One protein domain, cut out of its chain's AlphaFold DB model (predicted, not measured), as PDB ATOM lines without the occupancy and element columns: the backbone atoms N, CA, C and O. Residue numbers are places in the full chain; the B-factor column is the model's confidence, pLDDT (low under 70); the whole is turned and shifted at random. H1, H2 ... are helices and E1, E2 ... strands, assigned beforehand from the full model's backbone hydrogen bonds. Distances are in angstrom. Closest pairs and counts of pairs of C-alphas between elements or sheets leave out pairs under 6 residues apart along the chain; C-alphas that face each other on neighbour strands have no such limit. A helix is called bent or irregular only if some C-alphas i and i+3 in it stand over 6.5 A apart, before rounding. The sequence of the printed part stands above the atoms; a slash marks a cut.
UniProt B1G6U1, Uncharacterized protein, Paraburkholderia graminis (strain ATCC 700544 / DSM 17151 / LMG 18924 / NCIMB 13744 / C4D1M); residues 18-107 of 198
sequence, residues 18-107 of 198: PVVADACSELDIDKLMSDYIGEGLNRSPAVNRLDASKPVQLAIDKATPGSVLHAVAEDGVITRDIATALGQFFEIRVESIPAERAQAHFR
ATOM      1  N   PRO A  18     225.162 280.758 169.753       35.38
ATOM      2  CA  PRO A  18     225.407 279.324 169.573       35.38
ATOM      3  C   PRO A  18     226.677 278.828 170.281       35.38
ATOM      4  O   PRO A  18     226.648 277.781 170.904       35.38
ATOM      5  N   VAL A  19     227.772 279.602 170.289       40.16
ATOM      6  CA  VAL A  19     229.042 279.155 170.905       40.16
ATOM      7  C   VAL A  19     228.961 279.103 172.436       40.16
ATOM      8  O   VAL A  19     229.618 278.281 173.066       40.16
ATOM      9  N   VAL A  20     228.170 279.990 173.052       46.22
ATOM     10  CA  VAL A  20     227.918 279.937 174.500       46.22
ATOM     11  C   VAL A  20     226.901 278.841 174.823       46.22
ATOM     12  O   VAL A  20     227.081 278.148 175.814       46.22
ATOM     13  N   ALA A  21     225.887 278.629 173.976       44.44
ATOM     14  CA  ALA A  21     224.925 277.542 174.146       44.44
ATOM     15  C   ALA A  21     225.587 276.151 174.077       44.44
ATOM     16  O   ALA A  21     225.320 275.327 174.948       44.44
ATOM     17  N   ASP A  22     226.509 275.926 173.133       42.28
ATOM     18  CA  ASP A  22     227.231 274.650 172.977       42.28
ATOM     19  C   ASP A  22     228.153 274.342 174.172       42.28
ATOM     20  O   ASP A  22     228.283 273.196 174.589       42.28
ATOM     21  N   ALA A  23     228.773 275.361 174.781       46.62
ATOM     22  CA  ALA A  23     229.557 275.182 176.008       46.62
ATOM     23  C   ALA A  23     228.672 274.984 177.255       46.62
ATOM     24  O   ALA A  23     229.119 274.437 178.263       46.62
ATOM     25  N   CYS A  24     227.420 275.445 177.205       46.34
ATOM     26  CA  CYS A  24     226.467 275.336 178.303       46.34
ATOM     27  C   CYS A  24     225.718 273.999 178.320       46.34
ATOM     28  O   CYS A  24     225.276 273.603 179.390       46.34
ATOM     29  N   SER A  25     225.620 273.266 177.205       54.31
ATOM     30  CA  SER A  25     224.938 271.960 177.179       54.31
ATOM     31  C   SER A  25     225.640 270.859 177.983       54.31
ATOM     32  O   SER A  25     225.001 269.875 178.342       54.31
ATOM     33  N   GLU A  26     226.932 271.012 178.286       55.97
ATOM     34  CA  GLU A  26     227.672 270.084 179.159       55.97
ATOM     35  C   GLU A  26     227.544 270.432 180.651       55.97
ATOM     36  O   GLU A  26     227.920 269.638 181.516       55.97
ATOM     37  N   LEU A  27     227.021 271.618 180.971       62.25
ATOM     38  CA  LEU A  27     226.809 272.058 182.341       62.25
ATOM     39  C   LEU A  27     225.395 271.679 182.779       62.25
ATOM     40  O   LEU A  27     224.428 271.851 182.047       62.25
ATOM     41  N   ASP A  28     225.272 271.187 184.008       73.06
ATOM     42  CA  ASP A  28     223.983 270.931 184.647       73.06
ATOM     43  C   ASP A  28     223.333 272.280 185.007       73.06
ATOM     44  O   ASP A  28     223.516 272.805 186.112       73.06
ATOM     45  N   ILE A  29     222.667 272.896 184.020       70.06
ATOM     46  CA  ILE A  29     222.072 274.239 184.115       70.06
ATOM     47  C   ILE A  29     221.033 274.306 185.246       70.06
ATOM     48  O   ILE A  29     220.911 275.347 185.888       70.06
ATOM     49  N   ASP A  30     220.403 273.179 185.593       69.44
ATOM     50  CA  ASP A  30     219.448 273.069 186.705       69.44
ATOM     51  C   ASP A  30     220.084 273.350 188.078       69.44
ATOM     52  O   ASP A  30     219.399 273.732 189.030       69.44
ATOM     53  N   LYS A  31     221.407 273.178 188.200       69.62
ATOM     54  CA  LYS A  31     222.172 273.478 189.422       69.62
ATOM     55  C   LYS A  31     222.858 274.840 189.378       69.62
ATOM     56  O   LYS A  31     223.508 275.222 190.355       69.62
ATOM     57  N   LEU A  32     222.764 275.557 188.261       75.62
ATOM     58  CA  LEU A  32     223.416 276.844 188.089       75.62
ATOM     59  C   LEU A  32     222.540 277.955 188.685       75.62
ATOM     60  O   LEU A  32     221.333 278.000 188.472       75.62
ATOM     61  N   MET A  33     223.156 278.867 189.436       78.69
ATOM     62  CA  MET A  33     222.481 280.005 190.072       78.69
ATOM     63  C   MET A  33     223.190 281.296 189.658       78.69
ATOM     64  O   MET A  33     224.423 281.349 189.607       78.69
ATOM     65  N   SER A  34     222.422 282.338 189.334       81.25
ATOM     66  CA  SER A  34     222.960 283.656 188.987       81.25
ATOM     67  C   SER A  34     222.854 284.607 190.172       81.25
ATOM     68  O   SER A  34     221.851 285.292 190.363       81.25
ATOM     69  N   ASP A  35     223.906 284.667 190.979       83.25
ATOM     70  CA  ASP A  35     223.858 285.413 192.233       83.25
ATOM     71  C   ASP A  35     224.509 286.796 192.145       83.25
ATOM     72  O   ASP A  35     225.523 286.999 191.471       83.25
ATOM     73  N   TYR A  36     223.970 287.759 192.896       80.31
ATOM     74  CA  TYR A  36     224.554 289.096 193.058       80.31
ATOM     75  C   TYR A  36     224.651 289.501 194.533       80.31
ATOM     76  O   TYR A  36     223.950 288.977 195.391       80.31
ATOM     77  N   ILE A  37     225.545 290.439 194.859       81.94
ATOM     78  CA  ILE A  37     225.819 290.819 196.255       81.94
ATOM     79  C   ILE A  37     224.910 291.961 196.718       81.94
ATOM     80  O   ILE A  37     224.928 293.045 196.128       81.94
ATOM     81  N   GLY A  38     224.213 291.758 197.839       82.25
ATOM     82  CA  GLY A  38     223.361 292.752 198.491       82.25
ATOM     83  C   GLY A  38     222.335 293.327 197.516       82.25
ATOM     84  O   GLY A  38     221.654 292.586 196.819       82.25
ATOM     85  N   GLU A  39     222.278 294.653 197.397       73.44
ATOM     86  CA  GLU A  39     221.382 295.338 196.448       73.44
ATOM     87  C   GLU A  39     221.852 295.268 194.979       73.44
ATOM     88  O   GLU A  39     221.184 295.769 194.076       73.44
ATOM     89  N   GLY A  40     223.045 294.722 194.712       78.56
ATOM     90  CA  GLY A  40     223.595 294.584 193.359       78.56
ATOM     91  C   GLY A  40     223.900 295.903 192.642       78.56
ATOM     92  O   GLY A  40     224.204 295.887 191.453       78.56
ATOM     93  N   LEU A  41     223.890 297.033 193.360       74.50
ATOM     94  CA  LEU A  41     224.136 298.392 192.844       74.50
ATOM     95  C   LEU A  41     225.583 298.644 192.394       74.50
ATOM     96  O   LEU A  41     225.942 299.775 192.054       74.50
ATOM     97  N   ASN A  42     226.435 297.618 192.427       76.00
ATOM     98  CA  ASN A  42     227.806 297.750 191.975       76.00
ATOM     99  C   ASN A  42     227.836 297.957 190.458       76.00
ATOM    100  O   ASN A  42     227.186 297.226 189.707       76.00
ATOM    101  N   ARG A  43     228.581 298.978 190.041       75.50
ATOM    102  CA  ARG A  43     228.656 299.451 188.664       75.50
ATOM    103  C   ARG A  43     229.921 298.913 188.019       75.50
ATOM    104  O   ARG A  43     231.021 299.315 188.393       75.50
ATOM    105  N   SER A  44     229.743 298.050 187.032       70.56
ATOM    106  CA  SER A  44     230.834 297.421 186.297       70.56
ATOM    107  C   SER A  44     230.967 298.064 184.915       70.56
ATOM    108  O   SER A  44     229.966 298.168 184.203       70.56
ATOM    109  N   PRO A  45     232.165 298.530 184.520       74.50
ATOM    110  CA  PRO A  45     232.412 298.887 183.132       74.50
ATOM    111  C   PRO A  45     232.372 297.626 182.261       74.50
ATOM    112  O   PRO A  45     232.887 296.582 182.667       74.50
ATOM    113  N   ALA A  46     231.793 297.727 181.068       75.81
ATOM    114  CA  ALA A  46     231.716 296.624 180.117       75.81
ATOM    115  C   ALA A  46     232.236 297.031 178.733       75.81
ATOM    116  O   ALA A  46     232.204 298.195 178.326       75.81
ATOM    117  N   VAL A  47     232.759 296.048 178.006       81.88
ATOM    118  CA  VAL A  47     233.169 296.176 176.609       81.88
ATOM    119  C   VAL A  47     232.938 294.839 175.920       81.88
ATOM    120  O   VAL A  47     233.179 293.780 176.502       81.88
ATOM    121  N   ASN A  48     232.462 294.869 174.678       81.75
ATOM    122  CA  ASN A  48     232.358 293.651 173.889       81.75
ATOM    123  C   ASN A  48     233.765 293.105 173.595       81.75
ATOM    124  O   ASN A  48     234.653 293.858 173.191       81.75
ATOM    125  N   ARG A  49     233.965 291.787 173.737       79.38
ATOM    126  CA  ARG A  49     235.273 291.148 173.511       79.38
ATOM    127  C   ARG A  49     235.878 291.465 172.137       79.38
ATOM    128  O   ARG A  49     237.086 291.632 172.034       79.38
ATOM    129  N   LEU A  50     235.054 291.555 171.088       78.81
ATOM    130  CA  LEU A  50     235.527 291.822 169.726       78.81
ATOM    131  C   LEU A  50     235.884 293.300 169.543       78.81
ATOM    132  O   LEU A  50     236.858 293.623 168.861       78.81
ATOM    133  N   ASP A  51     235.154 294.191 170.216       78.94
ATOM    134  CA  ASP A  51     235.422 295.629 170.193       78.94
ATOM    135  C   ASP A  51     236.635 296.019 171.044       78.94
ATOM    136  O   ASP A  51     237.222 297.071 170.802       78.94
ATOM    137  N   ALA A  52     237.066 295.162 171.977       78.75
ATOM    138  CA  ALA A  52     238.269 295.373 172.782       78.75
ATOM    139  C   ALA A  52     239.580 295.292 171.969       78.75
ATOM    140  O   ALA A  52     240.592 295.847 172.389       78.75
ATOM    141  N   SER A  53     239.575 294.668 170.787       83.56
ATOM    142  CA  SER A  53     240.776 294.528 169.941       83.56
ATOM    143  C   SER A  53     241.351 295.874 169.471       83.56
ATOM    144  O   SER A  53     242.552 296.123 169.571       83.56
ATOM    145  N   LYS A  54     240.484 296.787 169.023       80.88
ATOM    146  CA  LYS A  54     240.853 298.120 168.516       80.88
ATOM    147  C   LYS A  54     241.522 299.020 169.569       80.88
ATOM    148  O   LYS A  54     242.572 299.585 169.265       80.88
ATOM    149  N   PRO A  55     240.974 299.196 170.790       79.38
ATOM    150  CA  PRO A  55     241.635 299.988 171.821       79.38
ATOM    151  C   PRO A  55     242.945 299.354 172.299       79.38
ATOM    152  O   PRO A  55     243.861 300.098 172.632       79.38
ATOM    153  N   VAL A  56     243.078 298.021 172.278       78.12
ATOM    154  CA  VAL A  56     244.352 297.345 172.586       78.12
ATOM    155  C   VAL A  56     245.413 297.665 171.534       78.12
ATOM    156  O   VAL A  56     246.521 298.053 171.893       78.12
ATOM    157  N   GLN A  57     245.070 297.590 170.247       85.12
ATOM    158  CA  GLN A  57     245.990 297.978 169.176       85.12
ATOM    159  C   GLN A  57     246.429 299.445 169.315       85.12
ATOM    160  O   GLN A  57     247.616 299.750 169.285       85.12
ATOM    161  N   LEU A  58     245.484 300.359 169.561       83.38
ATOM    162  CA  LEU A  58     245.794 301.777 169.771       83.38
ATOM    163  C   LEU A  58     246.676 302.025 171.000       83.38
ATOM    164  O   LEU A  58     247.493 302.944 170.979       83.38
ATOM    165  N   ALA A  59     246.502 301.238 172.062       83.31
ATOM    166  CA  ALA A  59     247.349 301.319 173.241       83.31
ATOM    167  C   ALA A  59     248.793 300.926 172.905       83.31
ATOM    168  O   ALA A  59     249.716 301.642 173.269       83.31
ATOM    169  N   ILE A  60     248.993 299.843 172.159       83.19
ATOM    170  CA  ILE A  60     250.336 299.406 171.757       83.19
ATOM    171  C   ILE A  60     251.009 300.460 170.870       83.19
ATOM    172  O   ILE A  60     252.158 300.822 171.108       83.19
ATOM    173  N   ASP A  61     250.279 300.994 169.892       87.69
ATOM    174  CA  ASP A  61     250.863 301.878 168.882       87.69
ATOM    175  C   ASP A  61     251.128 303.301 169.397       87.69
ATOM    176  O   ASP A  61     251.991 304.005 168.871       87.69
ATOM    177  N   LYS A  62     250.329 303.781 170.359       82.81
ATOM    178  CA  LYS A  62     250.264 305.217 170.691       82.81
ATOM    179  C   LYS A  62     250.334 305.534 172.176       82.81
ATOM    180  O   LYS A  62     250.410 306.716 172.519       82.81
ATOM    181  N   ALA A  63     250.251 304.547 173.066       82.69
ATOM    182  CA  ALA A  63     250.271 304.841 174.489       82.69
ATOM    183  C   ALA A  63     251.662 305.283 174.937       82.69
ATOM    184  O   ALA A  63     252.692 304.767 174.505       82.69
ATOM    185  N   THR A  64     251.687 306.239 175.859       84.44
ATOM    186  CA  THR A  64     252.924 306.622 176.528       84.44
ATOM    187  C   THR A  64     253.416 305.446 177.379       84.44
ATOM    188  O   THR A  64     252.607 304.870 178.120       84.44
ATOM    189  N   PRO A  65     254.712 305.091 177.329       79.31
ATOM    190  CA  PRO A  65     255.277 304.081 178.214       79.31
ATOM    191  C   PRO A  65     254.932 304.367 179.680       79.31
ATOM    192  O   PRO A  65     255.024 305.504 180.142       79.31
ATOM    193  N   GLY A  66     254.494 303.335 180.403       79.62
ATOM    194  CA  GLY A  66     254.060 303.452 181.800       79.62
ATOM    195  C   GLY A  66     252.624 303.949 182.009       79.62
ATOM    196  O   GLY A  66     252.210 304.117 183.155       79.62
ATOM    197  N   SER A  67     251.843 304.172 180.947       75.25
ATOM    198  CA  SER A  67     250.412 304.479 181.077       75.25
ATOM    199  C   SER A  67     249.559 303.218 181.272       75.25
ATOM    200  O   SER A  67     249.848 302.156 180.725       75.25
ATOM    201  N   VAL A  68     248.492 303.348 182.067       79.06
ATOM    202  CA  VAL A  68     247.482 302.301 182.285       79.06
ATOM    203  C   VAL A  68     246.202 302.719 181.572       79.06
ATOM    204  O   VAL A  68     245.681 303.809 181.813       79.06
ATOM    205  N   LEU A  69     245.701 301.856 180.689       77.88
ATOM    206  CA  LEU A  69     244.524 302.115 179.862       77.88
ATOM    207  C   LEU A  69     243.445 301.064 180.130       77.88
ATOM    208  O   LEU A  69     243.742 299.881 180.289       77.88
ATOM    209  N   HIS A  70     242.185 301.499 180.150       79.19
ATOM    210  CA  HIS A  70     241.019 300.632 180.306       79.19
ATOM    211  C   HIS A  70     240.129 300.751 179.069       79.19
ATOM    212  O   HIS A  70     239.663 301.840 178.736       79.19
ATOM    213  N   ALA A  71     239.878 299.631 178.393       78.94
ATOM    214  CA  ALA A  71     238.916 299.579 177.301       78.94
ATOM    215  C   ALA A  71     237.498 299.494 177.884       78.94
ATOM    216  O   ALA A  71     237.095 298.445 178.380       78.94
ATOM    217  N   VAL A  72     236.758 300.605 177.842       79.19
ATOM    218  CA  VAL A  72     235.377 300.695 178.341       79.19
ATOM    219  C   VAL A  72     234.477 301.215 177.225       79.19
ATOM    220  O   VAL A  72     234.755 302.268 176.647       79.19
ATOM    221  N   ALA A  73     233.423 300.466 176.901       73.88
ATOM    222  CA  ALA A  73     232.392 300.879 175.947       73.88
ATOM    223  C   ALA A  73     231.085 301.266 176.652       73.88
ATOM    224  O   ALA A  73     230.375 302.150 176.179       73.88
ATOM    225  N   GLU A  74     230.799 300.637 177.790       68.12
ATOM    226  CA  GLU A  74     229.629 300.897 178.619       68.12
ATOM    227  C   GLU A  74     230.069 301.210 180.045       68.12
ATOM    228  O   GLU A  74     230.781 300.429 180.683       68.12
ATOM    229  N   ASP A  75     229.625 302.356 180.555       68.94
ATOM    230  CA  ASP A  75     229.929 302.782 181.912       68.94
ATOM    231  C   ASP A  75     228.850 302.318 182.890       68.94
ATOM    232  O   ASP A  75     227.686 302.720 182.827       68.94
ATOM    233  N   GLY A  76     229.279 301.529 183.872       73.06
ATOM    234  CA  GLY A  76     228.540 301.313 185.106       73.06
ATOM    235  C   GLY A  76     227.243 300.530 184.959       73.06
ATOM    236  O   GLY A  76     226.226 300.936 185.534       73.06
ATOM    237  N   VAL A  77     227.322 299.402 184.254       74.50
ATOM    238  CA  VAL A  77     226.286 298.369 184.219       74.50
ATOM    239  C   VAL A  77     226.084 297.832 185.634       74.50
ATOM    240  O   VAL A  77     227.047 297.488 186.325       74.50
ATOM    241  N   ILE A  78     224.835 297.809 186.096       80.75
ATOM    242  CA  ILE A  78     224.497 297.376 187.451       80.75
ATOM    243  C   ILE A  78     224.628 295.853 187.524       80.75
ATOM    244  O   ILE A  78     224.114 295.129 186.677       80.75
ATOM    245  N   THR A  79     225.305 295.352 188.557       77.62
ATOM    246  CA  THR A  79     225.574 293.911 188.714       77.62
ATOM    247  C   THR A  79     224.280 293.096 188.810       77.62
ATOM    248  O   THR A  79     224.204 292.006 188.249       77.62
ATOM    249  N   ARG A  80     223.239 293.646 189.450       79.56
ATOM    250  CA  ARG A  80     221.892 293.052 189.464       79.56
ATOM    251  C   ARG A  80     221.318 292.864 188.058       79.56
ATOM    252  O   ARG A  80     220.723 291.824 187.791       79.56
ATOM    253  N   ASP A  81     221.489 293.844 187.176       80.50
ATOM    254  CA  ASP A  81     220.937 293.788 185.819       80.50
ATOM    255  C   ASP A  81     221.644 292.704 184.999       80.50
ATOM    256  O   ASP A  81     220.997 291.966 184.263       80.50
ATOM    257  N   ILE A  82     222.957 292.537 185.202       81.19
ATOM    258  CA  ILE A  82     223.746 291.456 184.592       81.19
ATOM    259  C   ILE A  82     223.257 290.089 185.084       81.19
ATOM    260  O   ILE A  82     222.966 289.222 184.266       81.19
ATOM    261  N   ALA A  83     223.130 289.900 186.402       82.50
ATOM    262  CA  ALA A  83     222.648 288.642 186.978       82.50
ATOM    263  C   ALA A  83     221.220 288.312 186.512       82.50
ATOM    264  O   ALA A  83     220.915 287.177 186.162       82.50
ATOM    265  N   THR A  84     220.358 289.326 186.412       84.31
ATOM    266  CA  THR A  84     218.987 289.160 185.909       84.31
ATOM    267  C   THR A  84     218.976 288.756 184.436       84.31
ATOM    268  O   THR A  84     218.255 287.834 184.066       84.31
ATOM    269  N   ALA A  85     219.787 289.403 183.595       85.25
ATOM    270  CA  ALA A  85     219.880 289.071 182.176       85.25
ATOM    271  C   ALA A  85     220.431 287.653 181.950       85.25
ATOM    272  O   ALA A  85     219.929 286.933 181.091       85.25
ATOM    273  N   LEU A  86     221.424 287.230 182.741       80.94
ATOM    274  CA  LEU A  86     221.956 285.864 182.703       80.94
ATOM    275  C   LEU A  86     220.922 284.841 183.184       80.94
ATOM    276  O   LEU A  86     220.746 283.815 182.536       80.94
ATOM    277  N   GLY A  87     220.201 285.142 184.267       82.81
ATOM    278  CA  GLY A  87     219.105 284.311 184.765       82.81
ATOM    279  C   GLY A  87     218.004 284.102 183.729       82.81
ATOM    280  O   GLY A  87     217.552 282.985 183.528       82.81
ATOM    281  N   GLN A  88     217.622 285.162 183.014       81.38
ATOM    282  CA  GLN A  88     216.632 285.079 181.938       81.38
ATOM    283  C   GLN A  88     217.138 284.301 180.725       81.38
ATOM    284  O   GLN A  88     216.368 283.571 180.114       81.38
ATOM    285  N   PHE A  89     218.410 284.466 180.356       80.31
ATOM    286  CA  PHE A  89     218.973 283.812 179.175       80.31
ATOM    287  C   PHE A  89     219.161 282.304 179.368       80.31
ATOM    288  O   PHE A  89     218.969 281.546 178.423       80.31
ATOM    289  N   PHE A  90     219.531 281.882 180.578       79.69
ATOM    290  CA  PHE A  90     219.748 280.472 180.913       79.69
ATOM    291  C   PHE A  90     218.565 279.826 181.646       79.69
ATOM    292  O   PHE A  90     218.659 278.661 182.007       79.69
ATOM    293  N   GLU A  91     217.477 280.567 181.874       82.12
ATOM    294  CA  GLU A  91     216.307 280.134 182.659       82.12
ATOM    295  C   GLU A  91     216.657 279.641 184.079       82.12
ATOM    296  O   GLU A  91     216.008 278.763 184.642       82.12
ATOM    297  N   ILE A  92     217.671 280.255 184.694       83.94
ATOM    298  CA  ILE A  92     218.183 279.890 186.021       83.94
ATOM    299  C   ILE A  92     217.759 280.872 187.112       83.94
ATOM    300  O   ILE A  92     217.467 282.047 186.865       83.94
ATOM    301  N   ARG A  93     217.758 280.398 188.361       83.50
ATOM    302  CA  ARG A  93     217.363 281.212 189.519       83.50
ATOM    303  C   ARG A  93     218.388 282.315 189.781       83.50
ATOM    304  O   ARG A  93     219.593 282.120 189.635       83.50
ATOM    305  N   VAL A  94     217.880 283.469 190.208       84.44
ATOM    306  CA  VAL A  94     218.675 284.653 190.543       84.44
ATOM    307  C   VAL A  94     218.484 284.964 192.023       84.44
ATOM    308  O   VAL A  94     217.367 285.299 192.424       84.44
ATOM    309  N   GLU A  95     219.537 284.883 192.840       82.62
ATOM    310  CA  GLU A  95     219.448 285.166 194.279       82.62
ATOM    311  C   GLU A  95     220.384 286.303 194.726       82.62
ATOM    312  O   GLU A  95     221.460 286.558 194.178       82.62
ATOM    313  N   SER A  96     219.932 287.052 195.737       82.06
ATOM    314  CA  SER A  96     220.744 288.079 196.393       82.06
ATOM    315  C   SER A  96     221.485 287.461 197.570       82.06
ATOM    316  O   SER A  96     220.881 286.878 198.473       82.06
ATOM    317  N   ILE A  97     222.804 287.629 197.584       81.81
ATOM    318  CA  ILE A  97     223.674 287.128 198.640       81.81
ATOM    319  C   ILE A  97     224.110 288.288 199.535       81.81
ATOM    320  O   ILE A  97     224.688 289.263 199.040       81.81
ATOM    321  N   PRO A  98     223.917 288.197 200.862       75.69
ATOM    322  CA  PRO A  98     224.384 289.220 201.788       75.69
ATOM    323  C   PRO A  98     225.912 289.374 201.716       75.69
ATOM    324  O   PRO A  98     226.658 288.401 201.554       75.69
ATOM    325  N   ALA A  99     226.395 290.613 201.830       69.00
ATOM    326  CA  ALA A  99     227.797 290.972 201.602       69.00
ATOM    327  C   ALA A  99     228.779 290.231 202.526       69.00
ATOM    328  O   ALA A  99     229.929 289.982 202.156       69.00
ATOM    329  N   GLU A 100     228.311 289.827 203.703       68.44
ATOM    330  CA  GLU A 100     229.038 289.060 204.709       68.44
ATOM    331  C   GLU A 100     229.344 287.638 204.217       68.44
ATOM    332  O   GLU A 100     230.416 287.099 204.490       68.44
ATOM    333  N   ARG A 101     228.435 287.045 203.431       68.62
ATOM    334  CA  ARG A 101     228.589 285.700 202.849       68.62
ATOM    335  C   ARG A 101     229.264 285.717 201.481       68.62
ATOM    336  O   ARG A 101     229.808 284.699 201.054       68.62
ATOM    337  N   ALA A 102     229.315 286.873 200.822       64.38
ATOM    338  CA  ALA A 102     229.870 287.009 199.480       64.38
ATOM    339  C   ALA A 102     231.330 286.536 199.353       64.38
ATOM    340  O   ALA A 102     231.708 285.990 198.321       64.38
ATOM    341  N   GLN A 103     232.160 286.698 200.392       60.06
ATOM    342  CA  GLN A 103     233.558 286.242 200.352       60.06
ATOM    343  C   GLN A 103     233.702 284.717 200.359       60.06
ATOM    344  O   GLN A 103     234.647 284.196 199.770       60.06
ATOM    345  N   ALA A 104     232.788 284.017 201.035       64.38
ATOM    346  CA  ALA A 104     232.764 282.560 201.085       64.38
ATOM    347  C   ALA A 104     232.104 281.965 199.832       64.38
ATOM    348  O   ALA A 104     232.498 280.883 199.407       64.38
ATOM    349  N   HIS A 105     231.152 282.693 199.240       64.94
ATOM    350  CA  HIS A 105     230.406 282.278 198.055       64.94
ATOM    351  C   HIS A 105     231.191 282.496 196.751       64.94
ATOM    352  O   HIS A 105     231.422 281.572 195.979       64.94
ATOM    353  N   PHE A 106     231.708 283.708 196.534       62.03
ATOM    354  CA  PHE A 106     232.459 284.068 195.331       62.03
ATOM    355  C   PHE A 106     233.957 283.812 195.508       62.03
ATOM    356  O   PHE A 106     234.768 284.729 195.390       62.03
ATOM    357  N   ARG A 107     234.350 282.567 195.803       56.34
ATOM    358  CA  ARG A 107     235.757 282.217 196.092       56.34
ATOM    359  C   ARG A 107     236.732 282.677 195.002       56.34
ATOM    360  O   ARG A 107     237.761 283.264 195.331       56.34
TER     361      ARG A 107
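What this domain is: This is residues 18 to 107 of the 198 residues of an uncharacterized protein of Paraburkholderia graminis (strain ATCC 700544 / DSM 17151 / LMG 18924 / NCIMB 13744 / C4D1M) (UniProt B1G6U1). A small two-layer head, the parallel strands E1 and E4 side by side with H3 packed along one face, has a long open loop leaving it, made of residues 43 to 78. The strands E2 and E3 pair near the loop's base, H2 lies toward its far end, and residues 60 to 66 stick out there; H1 sits off one end of the head and H4 beside the other. The printed part has 90 residues, with four named helices and four named strands in the order H1 E1 E2 H2 E3 H3 E4 H4, in two sheets of two strands: E1 with E4, parallel, and E2 with E3, antiparallel. The class is mixed, helices and strands. The whole is loose, with a radius of gyration of the C-alphas of 16.9 A and spans of 47 by 35 by 21 A.

Where its parts are: E1 is residues 33 to 37, 12.9 A from first to last C-alpha, starting at (222.481, 280.005, 190.072). E4 is residues 93 to 97, 12.6 A. H3, residues 79 to 90, is the longest helix, 16.6 A. E2 is residues 43 to 46, and E3 is residues 74 to 78, 10.8 A. H2 is residues 53 to 62, 14.3 A, with C-alpha 62 at (250.264, 305.217, 170.691). H1 is residues 18 to 24, from C-alpha 18 at (225.407, 279.324, 169.573). H4 is residues 99 to 105 and is irregular, but only just: C-alphas 100 and 103 are 6.9 A apart.

How they stand to each other: E1 and E4 are parallel, at 27 degrees, with N 34 and O 93 at 2.9 A and N 97 and O 36 at 2.8 A, within hydrogen-bond range. The closest C-alphas of H3 and E1 are those of Ser 34 and Ala 83, 5.4 A apart; of H3 and E4, those of Gly 87 and Val 94, 5.8 A. The closest of E1 and H4 are those of Ile 37 and Ala 99, 5.7 A. E2 and E3 are antiparallel, at 139 degrees, with N 44 and O 77 at 2.8 A. The closest C-alphas of E2 and H3 are those of Arg 43 and Thr 79, 6.3 A. H2 is apart from E1, H3, E4 and H4, and H1 is apart from H3 and E4. Every O i to N i+4 pair is within hydrogen-bond range in H1, H2 and H3; in H4 it is 1 of 3, with 3 of 4 O i to N i+3 pairs.

The domain as a whole: The C-alphas farthest apart are those of Asp 30 and Thr 64, 48.5 A. The printed part has no cut. The link from H2 to E3, 11 residues, is long. Residues 60 to 66, of which 60 to 62 belong to H2, stand free. The mean pLDDT of the printed part is 74.1; residues 18 to 27, 30 to 31, 74 to 75 and 99 to 107 are under 70.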